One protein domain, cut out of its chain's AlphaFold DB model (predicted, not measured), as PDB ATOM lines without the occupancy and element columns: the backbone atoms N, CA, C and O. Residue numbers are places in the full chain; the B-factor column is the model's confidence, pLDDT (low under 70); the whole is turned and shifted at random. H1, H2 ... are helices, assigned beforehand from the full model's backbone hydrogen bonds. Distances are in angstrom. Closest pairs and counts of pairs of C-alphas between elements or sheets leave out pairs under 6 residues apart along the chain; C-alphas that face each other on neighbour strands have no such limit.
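What this domain is: This is residues 145 to 252 of the 465 residues of the protein "Hypothetical protein" of Haptolina brevifila (UniProt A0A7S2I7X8). Helices H2 and H4 lie side by side, running opposite ways; kinked H5 stands across the ends of this pair, where H2 begins and H4 ends. Long H3 passes both slantwise, and H1 lies farthest out. The printed 108 residues, all helix by class, have five named helices, H1 to H5, and no named strand; the whole is compact, radius of gyration of the C-alphas 13.7 A, spanning 47 by 32 by 21 A.

Where its parts are: Find C-alpha 150 at (149.490, 198.642, 162.059), where H1 begins, residues 150 to 159, 13.5 A. Next come H2, 166 to 175, 14.4 A; H3, 184 to 200, 23.8 A; H4, 217 to 227, 15.1 A; and H5, 237 to 252, 20.8 A, ending at (143.835, 174.668, 161.732).

How they stand to each other: Look at C-alphas Leu 171 and Ala 222, 6.1 A apart, the closest where H2 touches H4, at a shallow tilt of 22 degrees. Every O i to N i+4 pair is within hydrogen-bond range in H2, H3 and H4, against 4 of 6 in H1 and 6 of 12 in H5.

The domain as a whole: The printed part has no cut; H3 to H4 is a long link. Residues 199 to 206 and 246 to 252 are among those under pLDDT 70.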
ATOM      1  N   ASP A 145     157.838 203.962 155.295       80.69
ATOM      2  CA  ASP A 145     157.556 205.278 155.877       80.69
ATOM      3  C   ASP A 145     158.462 205.635 157.071       80.69
ATOM      4  O   ASP A 145     158.421 206.763 157.571       80.69
ATOM      5  N   GLY A 146     159.354 204.719 157.460       74.62
ATOM      6  CA  GLY A 146     160.304 204.884 158.555       74.62
ATOM      7  C   GLY A 146     159.728 204.517 159.921       74.62
ATOM      8  O   GLY A 146     160.421 204.675 160.931       74.62
ATOM      9  N   SER A 147     158.492 204.024 159.969       78.19
ATOM     10  CA  SER A 147     157.826 203.535 161.168       78.19
ATOM     11  C   SER A 147     157.231 202.148 160.928       78.19
ATOM     12  O   SER A 147     156.976 201.746 159.802       78.19
ATOM     13  N   ILE A 148     157.044 201.372 161.996       70.88
ATOM     14  CA  ILE A 148     156.289 200.122 161.901       70.88
ATOM     15  C   ILE A 148     154.861 200.446 162.327       70.88
ATOM     16  O   ILE A 148     154.564 200.608 163.514       70.88
ATOM     17  N   SER A 149     153.970 200.579 161.352       82.19
ATOM     18  CA  SER A 149     152.564 200.875 161.605       82.19
ATOM     19  C   SER A 149     151.736 199.592 161.724       82.19
ATOM     20  O   SER A 149     152.150 198.504 161.313       82.19
ATOM     21  N   THR A 150     150.500 199.711 162.220       73.69
ATOM     22  CA  THR A 150     149.490 198.642 162.059       73.69
ATOM     23  C   THR A 150     149.407 198.136 160.613       73.69
ATOM     24  O   THR A 150     149.194 196.944 160.401       73.69
ATOM     25  N   ALA A 151     149.605 199.008 159.614       78.38
ATOM     26  CA  ALA A 151     149.510 198.635 158.210       78.38
ATOM     27  C   ALA A 151     150.591 197.633 157.789       78.38
ATOM     28  O   ALA A 151     150.298 196.688 157.050       78.38
ATOM     29  N   ASP A 152     151.810 197.807 158.296       78.69
ATOM     30  CA  ASP A 152     152.936 196.919 158.010       78.69
ATOM     31  C   ASP A 152     152.802 195.579 158.737       78.69
ATOM     32  O   ASP A 152     153.142 194.516 158.208       78.69
ATOM     33  N   LEU A 153     152.188 195.626 159.919       74.56
ATOM     34  CA  LEU A 153     151.924 194.471 160.765       74.56
ATOM     35  C   LEU A 153     150.701 193.667 160.364       74.56
ATOM     36  O   LEU A 153     150.585 192.522 160.792       74.56
ATOM     37  N   ASN A 154     149.832 194.208 159.509       76.69
ATOM     38  CA  ASN A 154     148.608 193.538 159.078       76.69
ATOM     39  C   ASN A 154     148.861 192.094 158.632       76.69
ATOM     40  O   ASN A 154     148.099 191.220 158.999       76.69
ATOM     41  N   MET A 155     149.957 191.804 157.923       67.00
ATOM     42  CA  MET A 155     150.236 190.435 157.475       67.00
ATOM     43  C   MET A 155     150.535 189.469 158.635       67.00
ATOM     44  O   MET A 155     150.119 188.315 158.594       67.00
ATOM     45  N   ILE A 156     151.243 189.934 159.667       64.81
ATOM     46  CA  ILE A 156     151.597 189.135 160.853       64.81
ATOM     47  C   ILE A 156     150.375 188.998 161.773       64.81
ATOM     48  O   ILE A 156     150.097 187.924 162.307       64.81
ATOM     49  N   LEU A 157     149.618 190.082 161.924       73.38
ATOM     50  CA  LEU A 157     148.432 190.152 162.773       73.38
ATOM     51  C   LEU A 157     147.219 189.430 162.166       73.38
ATOM     52  O   LEU A 157     146.390 188.903 162.906       73.38
ATOM     53  N   ASP A 158     147.131 189.369 160.837       75.19
ATOM     54  CA  ASP A 158     146.139 188.566 160.116       75.19
ATOM     55  C   ASP A 158     146.474 187.081 160.211       75.19
ATOM     56  O   ASP A 158     145.597 186.277 160.510       75.19
ATOM     57  N   ALA A 159     147.749 186.713 160.031       66.50
ATOM     58  CA  ALA A 159     148.193 185.323 160.141       66.50
ATOM     59  C   ALA A 159     148.015 184.746 161.557       66.50
ATOM     60  O   ALA A 159     147.767 183.555 161.708       66.50
ATOM     61  N   SER A 160     148.116 185.586 162.589       67.81
ATOM     62  CA  SER A 160     147.873 185.193 163.985       67.81
ATOM     63  C   SER A 160     146.398 185.269 164.397       67.81
ATOM     64  O   SER A 160     146.063 184.907 165.518       67.81
ATOM     65  N   GLY A 161     145.502 185.775 163.544       75.94
ATOM     66  CA  GLY A 161     144.089 185.973 163.886       75.94
ATOM     67  C   GLY A 161     143.824 187.109 164.888       75.94
ATOM     68  O   GLY A 161     142.664 187.480 165.085       75.94
ATOM     69  N   LEU A 162     144.860 187.728 165.467       76.62
ATOM     70  CA  LEU A 162     144.741 188.814 166.448       76.62
ATOM     71  C   LEU A 162     143.961 190.005 165.896       76.62
ATOM     72  O   LEU A 162     143.156 190.601 166.603       76.62
ATOM     73  N   ARG A 163     144.139 190.324 164.611       80.31
ATOM     74  CA  ARG A 163     143.434 191.444 163.977       80.31
ATOM     75  C   ARG A 163     141.946 191.174 163.749       80.31
ATOM     76  O   ARG A 163     141.157 192.109 163.656       80.31
ATOM     77  N   SER A 164     141.565 189.903 163.648       78.38
ATOM     78  CA  SER A 164     140.162 189.502 163.514       78.38
ATOM     79  C   SER A 164     139.419 189.487 164.855       78.38
ATOM     80  O   SER A 164     138.190 189.499 164.873       78.38
ATOM     81  N   SER A 165     140.156 189.511 165.970       83.31
ATOM     82  CA  SER A 165     139.599 189.576 167.317       83.31
ATOM     83  C   SER A 165     139.468 191.018 167.791       83.31
ATOM     84  O   SER A 165     140.429 191.785 167.737       83.31
ATOM     85  N   ALA A 166     138.295 191.371 168.327       79.50
ATOM     86  CA  ALA A 166     138.075 192.671 168.963       79.50
ATOM     87  C   ALA A 166     139.101 192.931 170.081       79.50
ATOM     88  O   ALA A 166     139.659 194.024 170.175       79.50
ATOM     89  N   VAL A 167     139.426 191.885 170.845       79.88
ATOM     90  CA  VAL A 167     140.420 191.923 171.922       79.88
ATOM     91  C   VAL A 167     141.811 192.186 171.358       79.88
ATOM     92  O   VAL A 167     142.509 193.079 171.821       79.88
ATOM     93  N   GLY A 168     142.213 191.461 170.311       82.31
ATOM     94  CA  GLY A 168     143.526 191.656 169.698       82.31
ATOM     95  C   GLY A 168     143.689 193.063 169.116       82.31
ATOM     96  O   GLY A 168     144.743 193.676 169.280       82.31
ATOM     97  N   THR A 169     142.640 193.632 168.513       82.19
ATOM     98  CA  THR A 169     142.673 195.026 168.043       82.19
ATOM     99  C   THR A 169     142.776 196.045 169.174       82.19
ATOM    100  O   THR A 169     143.492 197.036 169.021       82.19
ATOM    101  N   HIS A 170     142.102 195.808 170.301       82.00
ATOM    102  CA  HIS A 170     142.141 196.725 171.433       82.00
ATOM    103  C   HIS A 170     143.483 196.652 172.176       82.00
ATOM    104  O   HIS A 170     144.096 197.694 172.411       82.00
ATOM    105  N   LEU A 171     144.026 195.446 172.379       80.50
ATOM    106  CA  LEU A 171     145.397 195.205 172.848       80.50
ATOM    107  C   LEU A 171     146.437 195.945 172.014       80.50
ATOM    108  O   LEU A 171     147.281 196.660 172.541       80.50
ATOM    109  N   LEU A 172     146.373 195.805 170.694       82.62
ATOM    110  CA  LEU A 172     147.276 196.536 169.814       82.62
ATOM    111  C   LEU A 172     147.097 198.049 170.011       82.62
ATOM    112  O   LEU A 172     148.069 198.761 170.236       82.62
ATOM    113  N   SER A 173     145.862 198.546 170.043       84.06
ATOM    114  CA  SER A 173     145.616 199.979 170.230       84.06
ATOM    115  C   SER A 173     146.120 200.540 171.568       84.06
ATOM    116  O   SER A 173     146.598 201.674 171.593       84.06
ATOM    117  N   SER A 174     146.067 199.759 172.652       80.94
ATOM    118  CA  SER A 174     146.526 200.171 173.986       80.94
ATOM    119  C   SER A 174     148.049 200.158 174.126       80.94
ATOM    120  O   SER A 174     148.600 200.851 174.982       80.94
ATOM    121  N   LEU A 175     148.735 199.402 173.267       75.94
ATOM    122  CA  LEU A 175     150.190 199.244 173.267       75.94
ATOM    123  C   LEU A 175     150.895 200.176 172.270       75.94
ATOM    124  O   LEU A 175     152.100 200.411 172.393       75.94
ATOM    125  N   GLY A 176     150.159 200.702 171.290       80.69
ATOM    126  CA  GLY A 176     150.650 201.710 170.355       80.69
ATOM    127  C   GLY A 176     150.771 203.098 170.986       80.69
ATOM    128  O   GLY A 176     150.316 203.363 172.095       80.69
ATOM    129  N   ASP A 177     151.340 204.038 170.237       82.06
ATOM    130  CA  ASP A 177     151.433 205.459 170.613       82.06
ATOM    131  C   ASP A 177     150.080 206.216 170.597       82.06
ATOM    132  O   ASP A 177     150.049 207.447 170.591       82.06
ATOM    133  N   GLY A 178     148.951 205.498 170.550       80.88
ATOM    134  CA  GLY A 178     147.608 206.050 170.346       80.88
ATOM    135  C   GLY A 178     147.303 206.463 168.897       80.88
ATOM    136  O   GLY A 178     146.152 206.768 168.580       80.88
ATOM    137  N   HIS A 179     148.291 206.436 167.998       81.69
ATOM    138  CA  HIS A 179     148.132 206.702 166.565       81.69
ATOM    139  C   HIS A 179     148.211 205.432 165.710       81.69
ATOM    140  O   HIS A 179     148.095 205.502 164.487       81.69
ATOM    141  N   GLY A 180     148.358 204.266 166.346       80.44
ATOM    142  CA  GLY A 180     148.488 202.983 165.657       80.44
ATOM    143  C   GLY A 180     149.885 202.741 165.086       80.44
ATOM    144  O   GLY A 180     150.028 201.870 164.220       80.44
ATOM    145  N   ASN A 181     150.888 203.489 165.564       81.81
ATOM    146  CA  ASN A 181     152.295 203.207 165.307       81.81
ATOM    147  C   ASN A 181     152.893 202.463 166.498       81.81
ATOM    148  O   ASN A 181     152.547 202.716 167.656       81.81
ATOM    149  N   TYR A 182     153.829 201.571 166.197       80.56
ATOM    150  CA  TYR A 182     154.538 200.789 167.194       80.56
ATOM    151  C   TYR A 182     156.025 200.993 166.996       80.56
ATOM    152  O   TYR A 182     156.545 200.898 165.880       80.56
ATOM    153  N   SER A 183     156.744 201.213 168.092       77.62
ATOM    154  CA  SER A 183     158.175 200.983 168.040       77.62
ATOM    155  C   SER A 183     158.426 199.479 167.837       77.62
ATOM    156  O   SER A 183     157.666 198.644 168.343       77.62
ATOM    157  N   PRO A 184     159.511 199.093 167.142       67.50
ATOM    158  CA  PRO A 184     159.889 197.688 167.003       67.50
ATOM    159  C   PRO A 184     159.994 196.974 168.358       67.50
ATOM    160  O   PRO A 184     159.643 195.804 168.478       67.50
ATOM    161  N   GLN A 185     160.436 197.696 169.394       69.12
ATOM    162  CA  GLN A 185     160.546 197.171 170.754       69.12
ATOM    163  C   GLN A 185     159.173 196.905 171.373       69.12
ATOM    164  O   GLN A 185     158.975 195.842 171.952       69.12
ATOM    165  N   GLN A 186     158.220 197.834 171.231       74.19
ATOM    166  CA  GLN A 186     156.855 197.652 171.732       74.19
ATOM    167  C   GLN A 186     156.213 196.432 171.089       74.19
ATOM    168  O   GLN A 186     155.754 195.540 171.791       74.19
ATOM    169  N   LEU A 187     156.260 196.342 169.762       73.88
ATOM    170  CA  LEU A 187     155.708 195.204 169.038       73.88
ATOM    171  C   LEU A 187     156.303 193.873 169.503       73.88
ATOM    172  O   LEU A 187     155.585 192.896 169.704       73.88
ATOM    173  N   PHE A 188     157.621 193.834 169.656       71.00
ATOM    174  CA  PHE A 188     158.320 192.629 170.056       71.00
ATOM    175  C   PHE A 188     157.946 192.191 171.480       71.00
ATOM    176  O   PHE A 188     157.695 191.009 171.705       71.00
ATOM    177  N   ILE A 189     157.817 193.140 172.416       73.31
ATOM    178  CA  ILE A 189     157.304 192.876 173.769       73.31
ATOM    179  C   ILE A 189     155.902 192.265 173.690       73.31
ATOM    180  O   ILE A 189     155.650 191.240 174.313       73.31
ATOM    181  N   VAL A 190     155.009 192.841 172.883       73.62
ATOM    182  CA  VAL A 190     153.624 192.366 172.746       73.62
ATOM    183  C   VAL A 190     153.560 190.950 172.186       73.62
ATOM    184  O   VAL A 190     152.862 190.105 172.740       73.62
ATOM    185  N   LEU A 191     154.297 190.672 171.109       75.62
ATOM    186  CA  LEU A 191     154.323 189.342 170.501       75.62
ATOM    187  C   LEU A 191     154.889 188.294 171.461       75.62
ATOM    188  O   LEU A 191     154.351 187.191 171.535       75.62
ATOM    189  N   ASN A 192     155.939 188.636 172.209       72.25
ATOM    190  CA  ASN A 192     156.511 187.721 173.188       72.25
ATOM    191  C   ASN A 192     155.539 187.458 174.344       72.25
ATOM    192  O   ASN A 192     155.308 186.311 174.701       72.25
ATOM    193  N   GLU A 193     154.907 188.493 174.890       76.00
ATOM    194  CA  GLU A 193     153.963 188.335 175.999       76.00
ATOM    195  C   GLU A 193     152.679 187.595 175.588       76.00
ATOM    196  O   GLU A 193     152.156 186.791 176.358       76.00
ATOM    197  N   LEU A 194     152.188 187.795 174.359       74.31
ATOM    198  CA  LEU A 194     151.072 187.015 173.812       74.31
ATOM    199  C   LEU A 194     151.440 185.542 173.634       74.31
ATOM    200  O   LEU A 194     150.626 184.661 173.911       74.31
ATOM    201  N   GLU A 195     152.670 185.256 173.218       73.75
ATOM    202  CA  GLU A 195     153.153 183.883 173.125       73.75
ATOM    203  C   GLU A 195     153.348 183.257 174.513       73.75
ATOM    204  O   GLU A 195     152.997 182.093 174.727       73.75
ATOM    205  N   ARG A 196     153.832 184.035 175.491       70.69
ATOM    206  CA  ARG A 196     153.878 183.625 176.900       70.69
ATOM    207  C   ARG A 196     152.488 183.337 177.427       70.69
ATOM    208  O   ARG A 196     152.317 182.334 178.094       70.69
ATOM    209  N   LEU A 197     151.474 184.123 177.078       69.75
ATOM    210  CA  LEU A 197     150.084 183.826 177.427       69.75
ATOM    211  C   LEU A 197     149.573 182.554 176.758       69.75
ATOM    212  O   LEU A 197     148.931 181.741 177.418       69.75
ATOM    213  N   ARG A 198     149.877 182.344 175.476       70.81
ATOM    214  CA  ARG A 198     149.512 181.125 174.735       70.81
ATOM    215  C   ARG A 198     150.135 179.867 175.348       70.81
ATOM    216  O   ARG A 198     149.499 178.818 175.407       70.81
ATOM    217  N   THR A 199     151.370 179.979 175.825       67.25
ATOM    218  CA  THR A 199     152.117 178.881 176.460       67.25
ATOM    219  C   THR A 199     151.807 178.735 177.957       67.25
ATOM    220  O   THR A 199     151.755 177.624 178.468       67.25
ATOM    221  N   ALA A 200     151.509 179.822 178.671       64.50
ATOM    222  CA  ALA A 200     151.112 179.821 180.082       64.50
ATOM    223  C   ALA A 200     149.656 179.383 180.276       64.50
ATOM    224  O   ALA A 200     149.345 178.690 181.235       64.50
ATOM    225  N   SER A 201     148.764 179.659 179.321       56.69
ATOM    226  CA  SER A 201     147.436 179.025 179.287       56.69
ATOM    227  C   SER A 201     147.524 177.502 179.105       56.69
ATOM    228  O   SER A 201     146.586 176.790 179.451       56.69
ATOM    229  N   SER A 202     148.672 176.979 178.657       52.88
ATOM    230  CA  SER A 202     148.991 175.546 178.700       52.88
ATOM    231  C   SER A 202     149.743 175.111 179.972       52.88
ATOM    232  O   SER A 202     149.831 173.911 180.236       52.88
ATOM    233  N   VAL A 203     150.252 176.041 180.789       46.06
ATOM    234  CA  VAL A 203     151.131 175.768 181.936       46.06
ATOM    235  C   VAL A 203     150.598 176.417 183.221       46.06
ATOM    236  O   VAL A 203     150.835 177.580 183.518       46.06
ATOM    237  N   SER A 204     149.968 175.566 184.035       51.50
ATOM    238  CA  SER A 204     149.692 175.729 185.469       51.50
ATOM    239  C   SER A 204     148.742 176.858 185.869       51.50
ATOM    240  O   SER A 204     149.150 177.921 186.329       51.50
ATOM    241  N   THR A 205     147.454 176.532 185.887       53.53
ATOM    242  CA  THR A 205     146.516 177.217 186.770       53.53
ATOM    243  C   THR A 205     146.633 176.670 188.185       53.53
ATOM    244  O   THR A 205     146.432 175.482 188.442       53.53
ATOM    245  N   VAL A 206     146.937 177.549 189.135       58.28
ATOM    246  CA  VAL A 206     146.574 177.301 190.530       58.28
ATOM    247  C   VAL A 206     145.118 177.756 190.638       58.28
ATOM    248  O   VAL A 206     144.812 178.921 190.415       58.28
ATOM    249  N   ASP A 207     144.202 176.811 190.851       76.25
ATOM    250  CA  ASP A 207     142.762 177.054 191.058       76.25
ATOM    251  C   ASP A 207     141.954 177.612 189.863       76.25
ATOM    252  O   ASP A 207     140.863 178.147 190.039       76.25
ATOM    253  N   GLY A 208     142.433 177.441 188.626       76.12
ATOM    254  CA  GLY A 208     141.716 177.884 187.415       76.12
ATOM    255  C   GLY A 208     141.908 179.362 187.046       76.12
ATOM    256  O   GLY A 208     141.306 179.820 186.074       76.12
ATOM    257  N   MET A 209     142.768 180.072 187.782       77.12
ATOM    258  CA  MET A 209     143.171 181.456 187.520       77.12
ATOM    259  C   MET A 209     144.394 181.496 186.600       77.12
ATOM    260  O   MET A 209     145.345 180.735 186.807       77.12
ATOM    261  N   ALA A 210     144.394 182.389 185.611       79.81
ATOM    262  CA  ALA A 210     145.585 182.670 184.819       79.81
ATOM    263  C   ALA A 210     146.564 183.530 185.636       79.81
ATOM    264  O   ALA A 210     146.202 184.603 186.122       79.81
ATOM    265  N   ASP A 211     147.812 183.081 185.788       82.25
ATOM    266  CA  ASP A 211     148.845 183.893 186.432       82.25
ATOM    267  C   ASP A 211     149.360 184.963 185.455       82.25
ATOM    268  O   ASP A 211     150.102 184.679 184.516       82.25
ATOM    269  N   LEU A 212     148.955 186.215 185.681       82.69
ATOM    270  CA  LEU A 212     149.376 187.377 184.891       82.69
ATOM    271  C   LEU A 212     150.549 188.128 185.532       82.69
ATOM    272  O   LEU A 212     150.916 189.215 185.072       82.69
ATOM    273  N   SER A 213     151.112 187.611 186.631       83.69
ATOM    274  CA  SER A 213     152.142 188.311 187.401       83.69
ATOM    275  C   SER A 213     153.424 188.541 186.598       83.69
ATOM    276  O   SER A 213     154.102 189.545 186.834       83.69
ATOM    277  N   SER A 214     153.699 187.685 185.607       79.38
ATOM    278  CA  SER A 214     154.835 187.806 184.690       79.38
ATOM    279  C   SER A 214     154.646 188.851 183.591       79.38
ATOM    280  O   SER A 214     155.632 189.244 182.974       79.38
ATOM    281  N   LEU A 215     153.411 189.292 183.334       81.69
ATOM    282  CA  LEU A 215     153.122 190.261 182.280       81.69
ATOM    283  C   LEU A 215     153.424 191.681 182.743       81.69
ATOM    284  O   LEU A 215     153.174 192.037 183.905       81.69
ATOM    285  N   SER A 216     153.861 192.525 181.805       83.69
ATOM    286  CA  SER A 216     153.996 193.965 182.058       83.69
ATOM    287  C   SER A 216     152.689 194.590 182.601       83.69
ATOM    288  O   SER A 216     151.597 194.189 182.187       83.69
ATOM    289  N   PRO A 217     152.754 195.598 183.500       85.44
ATOM    290  CA  PRO A 217     151.557 196.215 184.081       85.44
ATOM    291  C   PRO A 217     150.583 196.789 183.045       85.44
ATOM    292  O   PRO A 217     149.375 196.679 183.220       85.44
ATOM    293  N   ALA A 218     151.104 197.372 181.959       81.25
ATOM    294  CA  ALA A 218     150.287 197.932 180.885       81.25
ATOM    295  C   ALA A 218     149.496 196.843 180.149       81.25
ATOM    296  O   ALA A 218     148.294 196.984 179.945       81.25
ATOM    297  N   LEU A 219     150.157 195.732 179.813       82.25
ATOM    298  CA  LEU A 219     149.505 194.605 179.157       82.25
ATOM    299  C   LEU A 219     148.489 193.926 180.078       82.25
ATOM    300  O   LEU A 219     147.393 193.593 179.648       82.25
ATOM    301  N   ARG A 220     148.840 193.753 181.356       89.12
ATOM    302  CA  ARG A 220     147.935 193.199 182.366       89.12
ATOM    303  C   ARG A 220     146.663 194.029 182.489       89.12
ATOM    304  O   ARG A 220     145.584 193.453 182.514       89.12
ATOM    305  N   GLN A 221     146.792 195.355 182.539       89.62
ATOM    306  CA  GLN A 221     145.637 196.243 182.603       89.62
ATOM    307  C   GLN A 221     144.794 196.155 181.330       89.62
ATOM    308  O   GLN A 221     143.586 196.011 181.436       89.62
ATOM    309  N   ALA A 222     145.418 196.156 180.147       86.06
ATOM    310  CA  ALA A 222     144.692 196.015 178.886       86.06
ATOM    311  C   ALA A 222     143.913 194.692 178.804       86.06
ATOM    312  O   ALA A 222     142.774 194.672 178.355       86.06
ATOM    313  N   LEU A 223     144.508 193.590 179.272       86.75
ATOM    314  CA  LEU A 223     143.829 192.296 179.314       86.75
ATOM    315  C   LEU A 223     142.674 192.292 180.313       86.75
ATOM    316  O   LEU A 223     141.626 191.758 179.988       86.75
ATOM    317  N   LEU A 224     142.840 192.887 181.496       90.00
ATOM    318  CA  LEU A 224     141.741 193.026 182.453       90.00
ATOM    319  C   LEU A 224     140.612 193.883 181.869       90.00
ATOM    320  O   LEU A 224     139.470 193.453 181.874       90.00
ATOM    321  N   ASP A 225     140.926 195.037 181.281       90.19
ATOM    322  CA  ASP A 225     139.919 195.941 180.712       90.19
ATOM    323  C   ASP A 225     139.083 195.280 179.596       90.19
ATOM    324  O   ASP A 225     137.901 195.594 179.445       90.19
ATOM    325  N   ASP A 226     139.684 194.364 178.826       86.94
ATOM    326  CA  ASP A 226     139.043 193.738 177.663       86.94
ATOM    327  C   ASP A 226     138.449 192.356 177.914       86.94
ATOM    328  O   ASP A 226     137.515 191.952 177.211       86.94
ATOM    329  N   LEU A 227     139.036 191.594 178.834       88.88
ATOM    330  CA  LEU A 227     138.735 190.175 179.002       88.88
ATOM    331  C   LEU A 227     138.043 189.861 180.318       88.88
ATOM    332  O   LEU A 227     137.312 188.879 180.337       88.88
ATOM    333  N   ASP A 228     138.214 190.668 181.369       92.31
ATOM    334  CA  ASP A 228     137.589 190.453 182.683       92.31
ATOM    335  C   ASP A 228     136.066 190.680 182.598       92.31
ATOM    336  O   ASP A 228     135.540 191.772 182.840       92.31
ATOM    337  N   MET A 229     135.330 189.649 182.168       88.88
ATOM    338  CA  MET A 229     133.910 189.780 181.842       88.88
ATOM    339  C   MET A 229     133.045 190.015 183.082       88.88
ATOM    340  O   MET A 229     131.959 190.597 182.968       88.88
ATOM    341  N   ASP A 230     133.479 189.540 184.249       91.75
ATOM    342  CA  ASP A 230     132.757 189.690 185.511       91.75
ATOM    343  C   ASP A 230     133.297 190.819 186.407       91.75
ATOM    344  O   ASP A 230     132.627 191.178 187.380       91.75
ATOM    345  N   ASN A 231     134.364 191.503 185.976       94.19
ATOM    346  CA  ASN A 231     134.992 192.654 186.633       94.19
ATOM    347  C   ASN A 231     135.460 192.330 188.058       94.19
ATOM    348  O   ASN A 231     135.342 193.170 188.964       94.19
ATOM    349  N   ASP A 232     135.931 191.105 188.287       93.44
ATOM    350  CA  ASP A 232     136.409 190.667 189.598       93.44
ATOM    351  C   ASP A 232     137.905 190.975 189.826       93.44
ATOM    352  O   ASP A 232     138.417 190.820 190.943       93.44
ATOM    353  N   GLY A 233     138.584 191.502 188.800       90.38
ATOM    354  CA  GLY A 233     140.001 191.843 188.799       90.38
ATOM    355  C   GLY A 233     140.916 190.654 188.503       90.38
ATOM    356  O   GLY A 233     142.130 190.763 188.718       90.38
ATOM    357  N   GLN A 234     140.367 189.527 188.054       88.88
ATOM    358  CA  GLN A 234     141.084 188.303 187.725       88.88
ATOM    359  C   GLN A 234     140.695 187.833 186.318       88.88
ATOM    360  O   GLN A 234     139.618 188.115 185.817       88.88
ATOM    361  N   LEU A 235     141.601 187.116 185.646       84.50
ATOM    362  CA  LEU A 235     141.288 186.471 184.368       84.50
ATOM    363  C   LEU A 235     141.212 184.966 184.578       84.50
ATOM    364  O   LEU A 235     142.208 184.304 184.894       84.50
ATOM    365  N   THR A 236     140.024 184.417 184.377       87.81
ATOM    366  CA  THR A 236     139.805 182.977 184.290       87.81
ATOM    367  C   THR A 236     140.021 182.496 182.853       87.81
ATOM    368  O   THR A 236     140.091 183.275 181.902       87.81
ATOM    369  N   PHE A 237     140.076 181.180 182.639       81.12
ATOM    370  CA  PHE A 237     140.094 180.635 181.272       81.12
ATOM    371  C   PHE A 237     138.902 181.083 180.419       81.12
ATOM    372  O   PHE A 237     139.040 181.236 179.210       81.12
ATOM    373  N   ARG A 238     137.744 181.309 181.048       85.44
ATOM    374  CA  ARG A 238     136.545 181.785 180.356       85.44
ATOM    375  C   ARG A 238     136.735 183.198 179.802       85.44
ATOM    376  O   ARG A 238     136.211 183.502 178.736       85.44
ATOM    377  N   ASP A 239     137.491 184.021 180.514       87.38
ATOM    378  CA  ASP A 239     137.827 185.385 180.115       87.38
ATOM    379  C   ASP A 239     138.840 185.384 178.968       87.38
ATOM    380  O   ASP A 239     138.760 186.202 178.060       87.38
ATOM    381  N   LEU A 240     139.751 184.405 178.938       83.25
ATOM    382  CA  LEU A 240     140.762 184.269 177.883       83.25
ATOM    383  C   LEU A 240     140.246 183.623 176.587       83.25
ATOM    384  O   LEU A 240     140.865 183.798 175.535       83.25
ATOM    385  N   ASP A 241     139.125 182.904 176.629       81.75
ATOM    386  CA  ASP A 241     138.547 182.181 175.486       81.75
ATOM    387  C   ASP A 241     138.413 183.038 174.203       81.75
ATOM    388  O   ASP A 241     138.836 182.587 173.136       81.75
ATOM    389  N   PRO A 242     137.923 184.295 174.246       81.44
ATOM    390  CA  PRO A 242     137.822 185.158 173.062       81.44
ATOM    391  C   PRO A 242     139.171 185.581 172.463       81.44
ATOM    392  O   PRO A 242     139.246 185.899 171.272       81.44
ATOM    393  N   LEU A 243     140.233 185.615 173.275       78.69
ATOM    394  CA  LEU A 243     141.595 185.905 172.821       78.69
ATOM    395  C   LEU A 243     142.255 184.646 172.246       78.69
ATOM    396  O   LEU A 243     142.930 184.710 171.218       78.69
ATOM    397  N   LEU A 244     142.042 183.502 172.896       76.50
ATOM    398  CA  LEU A 244     142.657 182.227 172.532       76.50
ATOM    399  C   LEU A 244     141.968 181.551 171.345       76.50
ATOM    400  O   LEU A 244     142.646 180.885 170.565       76.50
ATOM    401  N   ALA A 245     140.660 181.731 171.156       77.75
ATOM    402  CA  ALA A 245     139.925 181.129 170.044       77.75
ATOM    403  C   ALA A 245     140.529 181.483 168.664       77.75
ATOM    404  O   ALA A 245     140.842 180.552 167.926       77.75
ATOM    405  N   PRO A 246     140.812 182.760 168.326       68.12
ATOM    406  CA  PRO A 246     141.510 183.125 167.087       68.12
ATOM    407  C   PRO A 246     142.931 182.545 166.977       68.12
ATOM    408  O   PRO A 246     143.352 182.107 165.905       68.12
ATOM    409  N   LEU A 247     143.674 182.536 168.091       60.50
ATOM    410  CA  LEU A 247     145.067 182.077 168.137       60.50
ATOM    411  C   LEU A 247     145.172 180.559 167.928       60.50
ATOM    412  O   LEU A 247     146.094 180.079 167.266       60.50
ATOM    413  N   THR A 248     144.202 179.810 168.452       63.50
ATOM    414  CA  THR A 248     144.110 178.348 168.340       63.50
ATOM    415  C   THR A 248     143.478 177.910 167.020       63.50
ATOM    416  O   THR A 248     143.939 176.933 166.433       63.50
ATOM    417  N   SER A 249     142.530 178.676 166.465       59.62
ATOM    418  CA  SER A 249     142.001 178.428 165.116       59.62
ATOM    419  C   SER A 249     143.044 178.626 164.011       59.62
ATOM    420  O   SER A 249     142.924 178.032 162.941       59.62
ATOM    421  N   SER A 250     144.106 179.404 164.269       55.59
ATOM    422  CA  SER A 250     145.169 179.617 163.281       55.59
ATOM    423  C   SER A 250     145.998 178.357 163.007       55.59
ATOM    424  O   SER A 250     146.485 178.203 161.893       55.59
ATOM    425  N   GLN A 251     146.122 177.404 163.942       53.94
ATOM    426  CA  GLN A 251     146.803 176.131 163.661       53.94
ATOM    427  C   GLN A 251     146.049 175.315 162.609       53.94
ATOM    428  O   GLN A 251     146.663 174.787 161.684       53.94
ATOM    429  N   ASP A 252     144.725 175.290 162.706       57.94
ATOM    430  CA  ASP A 252     143.835 174.668 161.732       57.94
ATOM    431  C   ASP A 252     143.887 175.382 160.382       57.94
ATOM    432  O   ASP A 252     143.948 174.725 159.350       57.94
TER     433      ASP A 252